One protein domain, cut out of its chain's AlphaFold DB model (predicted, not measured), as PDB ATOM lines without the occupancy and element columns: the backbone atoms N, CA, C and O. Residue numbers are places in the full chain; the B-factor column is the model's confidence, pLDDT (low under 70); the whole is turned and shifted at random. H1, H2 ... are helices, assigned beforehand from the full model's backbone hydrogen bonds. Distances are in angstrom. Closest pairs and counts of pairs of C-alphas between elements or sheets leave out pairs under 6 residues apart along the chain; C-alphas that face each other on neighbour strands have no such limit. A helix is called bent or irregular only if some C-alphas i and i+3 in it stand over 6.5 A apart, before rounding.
ATOM      1  N   LYS A  71     -13.709  26.245 -43.688       89.94
ATOM      2  CA  LYS A  71     -13.217  26.869 -44.928       89.94
ATOM      3  C   LYS A  71     -11.757  26.457 -45.089       89.94
ATOM      4  O   LYS A  71     -11.004  26.499 -44.118       89.94
ATOM      5  N   ASN A  72     -11.361  25.992 -46.274       89.25
ATOM      6  CA  ASN A  72      -9.984  25.555 -46.560       89.25
ATOM      7  C   ASN A  72      -9.419  24.572 -45.515       89.25
ATOM      8  O   ASN A  72      -8.304  24.733 -45.023       89.25
ATOM      9  N   LYS A  73     -10.223  23.565 -45.142       92.25
ATOM     10  CA  LYS A  73      -9.906  22.538 -44.126       92.25
ATOM     11  C   LYS A  73      -9.668  23.068 -42.698       92.25
ATOM     12  O   LYS A  73      -9.308  22.287 -41.825       92.25
ATOM     13  N   ARG A  74      -9.926  24.350 -42.419       90.75
ATOM     14  CA  ARG A  74      -9.828  24.953 -41.077       90.75
ATOM     15  C   ARG A  74     -11.217  25.196 -40.501       90.75
ATOM     16  O   ARG A  74     -12.124  25.569 -41.241       90.75
ATOM     17  N   ARG A  75     -11.394  24.972 -39.194       92.94
ATOM     18  CA  ARG A  75     -12.648  25.288 -38.488       92.94
ATOM     19  C   ARG A  75     -12.835  26.802 -38.460       92.94
ATOM     20  O   ARG A  75     -11.890  27.521 -38.157       92.94
ATOM     21  N   VAL A  76     -14.045  27.263 -38.762       93.19
ATOM     22  CA  VAL A  76     -14.368  28.693 -38.808       93.19
ATOM     23  C   VAL A  76     -15.619  29.003 -38.000       93.19
ATOM     24  O   VAL A  76     -16.522  28.172 -37.888       93.19
ATOM     25  N   LEU A  77     -15.660  30.217 -37.459       90.81
ATOM     26  CA  LEU A  77     -16.876  30.866 -36.988       90.81
ATOM     27  C   LEU A  77     -17.183  31.998 -37.965       90.81
ATOM     28  O   LEU A  77     -16.305  32.806 -38.266       90.81
ATOM     29  N   SER A  78     -18.406  32.016 -38.484       89.88
ATOM     30  CA  SER A  78     -18.843  33.017 -39.454       89.88
ATOM     31  C   SER A  78     -19.725  34.039 -38.762       89.88
ATOM     32  O   SER A  78     -20.718  33.677 -38.134       89.88
ATOM     33  N   PHE A  79     -19.382  35.310 -38.927       88.56
ATOM     34  CA  PHE A  79     -20.180  36.433 -38.457       88.56
ATOM     35  C   PHE A  79     -20.713  37.184 -39.670       88.56
ATOM     36  O   PHE A  79     -19.965  37.488 -40.600       88.56
ATOM     37  N   SER A  80     -22.010  37.469 -39.671       87.44
ATOM     38  CA  SER A  80     -22.645  38.299 -40.690       87.44
ATOM     39  C   SER A  80     -23.017  39.627 -40.062       87.44
ATOM     40  O   SER A  80     -23.749  39.672 -39.076       87.44
ATOM     41  N   LEU A  81     -22.499  40.705 -40.636       83.06
ATOM     42  CA  LEU A  81     -22.779  42.063 -40.202       83.06
ATOM     43  C   LEU A  81     -23.759  42.686 -41.192       83.06
ATOM     44  O   LEU A  81     -23.532  42.648 -42.402       83.06
ATOM     45  N   ARG A  82     -24.845  43.256 -40.674       84.38
ATOM     46  CA  ARG A  82     -25.750  44.117 -41.432       84.38
ATOM     47  C   ARG A  82     -25.566  45.536 -40.922       84.38
ATOM     48  O   ARG A  82     -25.569  45.757 -39.716       84.38
ATOM     49  N   ILE A  83     -25.397  46.470 -41.845       81.94
ATOM     50  CA  ILE A  83     -25.156  47.878 -41.549       81.94
ATOM     51  C   ILE A  83     -26.347  48.657 -42.108       81.94
ATOM     52  O   ILE A  83     -26.754  48.388 -43.237       81.94
ATOM     53  N   ALA A  84     -26.928  49.550 -41.303       82.19
ATOM     54  CA  ALA A  84     -28.072  50.379 -41.693       82.19
ATOM     55  C   ALA A  84     -27.669  51.856 -41.832       82.19
ATOM     56  O   ALA A  84     -27.849  52.430 -42.897       82.19
ATOM     57  N   ASP A  85     -27.033  52.421 -40.801       82.06
ATOM     58  CA  ASP A  85     -26.781  53.869 -40.702       82.06
ATOM     59  C   ASP A  85     -25.311  54.268 -40.924       82.06
ATOM     60  O   ASP A  85     -24.888  55.345 -40.519       82.06
ATOM     61  N   MET A  86     -24.495  53.385 -41.508       80.44
ATOM     62  CA  MET A  86     -23.084  53.662 -41.804       80.44
ATOM     63  C   MET A  86     -22.753  53.284 -43.242       80.44
ATOM     64  O   MET A  86     -23.169  52.236 -43.743       80.44
ATOM     65  N   ASN A  87     -21.937  54.115 -43.881       81.56
ATOM     66  CA  ASN A  87     -21.430  53.849 -45.220       81.56
ATOM     67  C   ASN A  87     -20.222  52.906 -45.187       81.56
ATOM     68  O   ASN A  87     -19.544  52.748 -44.169       81.56
ATOM     69  N   LEU A  88     -19.904  52.300 -46.336       77.25
ATOM     70  CA  LEU A  88     -18.765  51.387 -46.435       77.25
ATOM     71  C   LEU A  88     -17.451  52.080 -46.036       77.25
ATOM     72  O   LEU A  88     -16.693  51.540 -45.242       77.25
ATOM     73  N   THR A  89     -17.213  53.311 -46.483       79.12
ATOM     74  CA  THR A  89     -15.995  54.069 -46.151       79.12
ATOM     75  C   THR A  89     -15.805  54.276 -44.642       79.12
ATOM     76  O   THR A  89     -14.677  54.312 -44.160       79.12
ATOM     77  N   GLU A  90     -16.895  54.347 -43.873       83.06
ATOM     78  CA  GLU A  90     -16.865  54.517 -42.414       83.06
ATOM     79  C   GLU A  90     -16.621  53.198 -41.666       83.06
ATOM     80  O   GLU A  90     -16.047  53.198 -40.572       83.06
ATOM     81  N   ILE A  91     -17.045  52.058 -42.233       85.44
ATOM     82  CA  ILE A  91     -16.869  50.746 -41.595       85.44
ATOM     83  C   ILE A  91     -15.475  50.165 -41.838       85.44
ATOM     84  O   ILE A  91     -14.945  49.485 -40.962       85.44
ATOM     85  N   LEU A  92     -14.856  50.442 -42.988       81.75
ATOM     86  CA  LEU A  92     -13.535  49.915 -43.344       81.75
ATOM     87  C   LEU A  92     -12.459  50.119 -42.266       81.75
ATOM     88  O   LEU A  92     -11.882  49.116 -41.845       81.75
ATOM     89  N   PRO A  93     -12.232  51.336 -41.733       84.81
ATOM     90  CA  PRO A  93     -11.229  51.528 -40.686       84.81
ATOM     91  C   PRO A  93     -11.590  50.788 -39.390       84.81
ATOM     92  O   PRO A  93     -10.710  50.350 -38.653       84.81
ATOM     93  N   LYS A  94     -12.886  50.601 -39.101       85.38
ATOM     94  CA  LYS A  94     -13.337  49.821 -37.938       85.38
ATOM     95  C   LYS A  94     -13.067  48.328 -38.131       85.38
ATOM     96  O   LYS A  94     -12.665  47.663 -37.183       85.38
ATOM     97  N   LEU A  95     -13.253  47.810 -39.346       83.88
ATOM     98  CA  LEU A  95     -12.929  46.424 -39.684       83.88
ATOM     99  C   LEU A  95     -11.421  46.179 -39.646       83.88
ATOM    100  O   LEU A  95     -10.991  45.147 -39.144       83.88
ATOM    101  N   GLU A  96     -10.601  47.118 -40.115       82.75
ATOM    102  CA  GLU A  96      -9.143  46.981 -40.036       82.75
ATOM    103  C   GLU A  96      -8.653  46.864 -38.590       82.75
ATOM    104  O   GLU A  96      -7.884  45.950 -38.300       82.75
ATOM    105  N   LYS A  97      -9.211  47.652 -37.664       86.69
ATOM    106  CA  LYS A  97      -8.929  47.526 -36.221       86.69
ATOM    107  C   LYS A  97      -9.272  46.152 -35.642       86.69
ATOM    108  O   LYS A  97      -8.622  45.706 -34.704       86.69
ATOM    109  N   LEU A  98     -10.257  45.438 -36.195       84.94
ATOM    110  CA  LEU A  98     -10.580  44.084 -35.720       84.94
ATOM    111  C   LEU A  98      -9.441  43.090 -35.974       84.94
ATOM    112  O   LEU A  98      -9.334  42.108 -35.247       84.94
ATOM    113  N   LYS A  99      -8.585  43.324 -36.977       82.19
ATOM    114  CA  LYS A  99      -7.414  42.467 -37.229       82.19
ATOM    115  C   LYS A  99      -6.325  42.621 -36.168       82.19
ATOM    116  O   LYS A  99      -5.484  41.737 -36.062       82.19
ATOM    117  N   GLU A 100      -6.339  43.720 -35.420       84.62
ATOM    118  CA  GLU A 100      -5.354  44.028 -34.376       84.62
ATOM    119  C   GLU A 100      -5.710  43.385 -33.030       84.62
ATOM    120  O   GLU A 100      -4.905  43.405 -32.104       84.62
ATOM    121  N   ILE A 101      -6.905  42.793 -32.910       88.44
ATOM    122  CA  ILE A 101      -7.326  42.098 -31.694       88.44
ATOM    123  C   ILE A 101      -6.418  40.890 -31.459       88.44
ATOM    124  O   ILE A 101      -6.259  40.030 -32.330       88.44
ATOM    125  N   GLU A 102      -5.873  40.794 -30.247       89.12
ATOM    126  CA  GLU A 102      -5.097  39.636 -29.826       89.12
ATOM    127  C   GLU A 102      -5.984  38.391 -29.776       89.12
ATOM    128  O   GLU A 102      -6.948  38.296 -29.012       89.12
ATOM    129  N   LEU A 103      -5.645  37.416 -30.612       89.62
ATOM    130  CA  LEU A 103      -6.299  36.120 -30.641       89.62
ATOM    131  C   LEU A 103      -5.359  35.041 -30.105       89.62
ATOM    132  O   LEU A 103      -4.135  35.160 -30.229       89.62
ATOM    133  N   PRO A 104      -5.907  33.942 -29.555       92.56
ATOM    134  CA  PRO A 104      -5.096  32.796 -29.180       92.56
ATOM    135  C   PRO A 104      -4.276  32.291 -30.372       92.56
ATOM    136  O   PRO A 104      -4.641  32.474 -31.539       92.56
ATOM    137  N   LYS A 105      -3.170  31.601 -30.082       89.62
ATOM    138  CA  LYS A 105      -2.297  31.038 -31.120       89.62
ATOM    139  C   LYS A 105      -3.119  30.239 -32.139       89.62
ATOM    140  O   LYS A 105      -3.988  29.460 -31.760       89.62
ATOM    141  N   GLN A 106      -2.793  30.412 -33.422       88.19
ATOM    142  CA  GLN A 106      -3.419  29.735 -34.571       88.19
ATOM    143  C   GLN A 106      -4.836  30.208 -34.948       88.19
ATOM    144  O   GLN A 106      -5.424  29.652 -35.878       88.19
ATOM    145  N   TYR A 107      -5.362  31.258 -34.316       90.94
ATOM    146  CA  TYR A 107      -6.585  31.929 -34.758       90.94
ATOM    147  C   TYR A 107      -6.254  33.185 -35.564       90.94
ATOM    148  O   TYR A 107      -5.263  33.864 -35.314       90.94
ATOM    149  N   ARG A 108      -7.086  33.483 -36.563       89.31
ATOM    150  CA  ARG A 108      -7.002  34.713 -37.353       89.31
ATOM    151  C   ARG A 108      -8.382  35.120 -37.839       89.31
ATOM    152  O   ARG A 108      -9.235  34.261 -38.061       89.31
ATOM    153  N   ILE A 109      -8.567  36.415 -38.048       90.19
ATOM    154  CA  ILE A 109      -9.765  36.964 -38.678       90.19
ATOM    155  C   ILE A 109      -9.511  37.070 -40.184       90.19
ATOM    156  O   ILE A 109      -8.504  37.626 -40.622       90.19
ATOM    157  N   GLU A 110     -10.431  36.529 -40.978       86.94
ATOM    158  CA  GLU A 110     -10.444  36.649 -42.437       86.94
ATOM    159  C   GLU A 110     -11.751  37.307 -42.874       86.94
ATOM    160  O   GLU A 110     -12.833  36.868 -42.482       86.94
ATOM    161  N   PHE A 111     -11.655  38.343 -43.707       87.06
ATOM    162  CA  PHE A 111     -12.826  38.946 -44.339       87.06
ATOM    163  C   PHE A 111     -13.271  38.129 -45.549       87.06
ATOM    164  O   PHE A 111     -12.466  37.448 -46.185       87.06
ATOM    165  N   SER A 112     -14.565  38.187 -45.863       81.94
ATOM    166  CA  SER A 112     -15.115  37.483 -47.017       81.94
ATOM    167  C   SER A 112     -14.624  38.090 -48.331       81.94
ATOM    168  O   SER A 112     -14.473  39.303 -48.469       81.94
ATOM    169  N   ASP A 113     -14.471  37.230 -49.333       78.31
ATOM    170  CA  ASP A 113     -14.075  37.594 -50.694       78.31
ATOM    171  C   ASP A 113     -15.055  38.615 -51.314       78.31
ATOM    172  O   ASP A 113     -14.672  39.456 -52.121       78.31
ATOM    173  N   SER A 114     -16.329  38.595 -50.902       74.62
ATOM    174  CA  SER A 114     -17.329  39.594 -51.299       74.62
ATOM    175  C   SER A 114     -16.973  41.007 -50.834       74.62
ATOM    176  O   SER A 114     -17.097  41.946 -51.612       74.62
ATOM    177  N   LEU A 115     -16.495  41.165 -49.598       77.25
ATOM    178  CA  LEU A 115     -16.083  42.463 -49.065       77.25
ATOM    179  C   LEU A 115     -14.807  42.950 -49.761       77.25
ATOM    180  O   LEU A 115     -14.700  44.129 -50.083       77.25
ATOM    181  N   GLN A 116     -13.877  42.036 -50.054       74.50
ATOM    182  CA  GLN A 116     -12.658  42.346 -50.809       74.50
ATOM    183  C   GLN A 116     -12.966  42.866 -52.218       74.50
ATOM    184  O   GLN A 116     -12.395  43.869 -52.629       74.50
ATOM    185  N   LYS A 117     -13.927  42.261 -52.926       76.50
ATOM    186  CA  LYS A 117     -14.350  42.748 -54.248       76.50
ATOM    187  C   LYS A 117     -14.929  44.159 -54.187       76.50
ATOM    188  O   LYS A 117     -14.565  45.005 -54.995       76.50
ATOM    189  N   VAL A 118     -15.809  44.440 -53.222       75.50
ATOM    190  CA  VAL A 118     -16.389  45.788 -53.074       75.50
ATOM    191  C   VAL A 118     -15.297  46.822 -52.764       75.50
ATOM    192  O   VAL A 118     -15.318  47.920 -53.312       75.50
ATOM    193  N   LEU A 119     -14.305  46.448 -51.954       71.12
ATOM    194  CA  LEU A 119     -13.122  47.261 -51.673       71.12
ATOM    195  C   LEU A 119     -12.279  47.574 -52.916       71.12
ATOM    196  O   LEU A 119     -11.824  48.703 -53.079       71.12
ATOM    197  N   GLU A 120     -12.051  46.588 -53.781       71.81
ATOM    198  CA  GLU A 120     -11.277  46.763 -55.017       71.81
ATOM    199  C   GLU A 120     -11.986  47.686 -56.010       71.81
ATOM    200  O   GLU A 120     -11.347  48.547 -56.612       71.81
ATOM    201  N   HIS A 121     -13.309  47.563 -56.134       72.62
ATOM    202  CA  HIS A 121     -14.108  48.406 -57.025       72.62
ATOM    203  C   HIS A 121     -14.178  49.878 -56.593       72.62
ATOM    204  O   HIS A 121     -14.387  50.729 -57.448       72.62
ATOM    205  N   GLN A 122     -13.991  50.192 -55.306       64.00
ATOM    206  CA  GLN A 122     -13.977  51.579 -54.815       64.00
ATOM    207  C   GLN A 122     -12.612  52.275 -54.917       64.00
ATOM    208  O   GLN A 122     -12.534  53.484 -54.724       64.00
ATOM    209  N   LYS A 123     -11.529  51.538 -55.202       58.22
ATOM    210  CA  LYS A 123     -10.179  52.107 -55.379       58.22
ATOM    211  C   LYS A 123      -9.887  52.572 -56.814       58.22
ATOM    212  O   LYS A 123      -8.760  52.985 -57.083       58.22
ATOM    213  N   LYS A 124     -10.853  52.457 -57.724       42.66
ATOM    214  CA  LYS A 124     -10.729  52.758 -59.152       42.66
ATOM    215  C   LYS A 124     -11.652  53.910 -59.519       42.66
ATOM    216  O   LYS A 124     -11.224  54.725 -60.360       42.66
TER     217      LYS A 124
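AT A GLANCE: This is residues 71 to 124 of the 124 residues of the protein "RND transporter, hydrophobe/amphiphile efflux-1/heavy metal efflux family, permease protein" of Leptospira interrogans serovar Bataviae str. HAI135 (UniProt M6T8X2). Little regular structure: a long loop, residues 71 to 87, runs the length of the domain to H1, which leads back, and a second loop, residues 99 to 112, folds back to H2 at the end where H1 begins. The two short helices are near each other without touching. The printed part has 54 residues with two named helices, H1 then H2, and no named strand; the class is all helix, with only 21 residues in named elements. It is loose, with a radius of gyration of the C-alphas of 12.9 A, and spans 34 by 22 by 21 A.

IN THESE COORDINATES: After residues 71 to 87, H1, residues 88 to 98, begins at C-alpha 88 (-18.765, 51.387, -46.435) and is 15.3 A long. H1 is irregular, but only just: C-alphas 90 and 93 are 6.6 A apart. H2, residues 113 to 122, is 14.6 A long and ends at C-alpha 122 (-13.977, 51.579, -54.815).

HOW THE PARTS SIT: H1 and H2 are near each other: no pair of their C-alphas is within 8 A, but 8 pairs are within 10 A. Every O i to N i+4 pair of H2 is within hydrogen-bond range, and 5 of 7 in H1.

THE WHOLE: The outline is elongated; the C-alphas farthest apart, of Lys 105 and Lys 124, are 36.5 A apart. The printed part has no cut. The link from H1 to H2, 14 residues, is long. Residues 122 to 124 have pLDDT under 70.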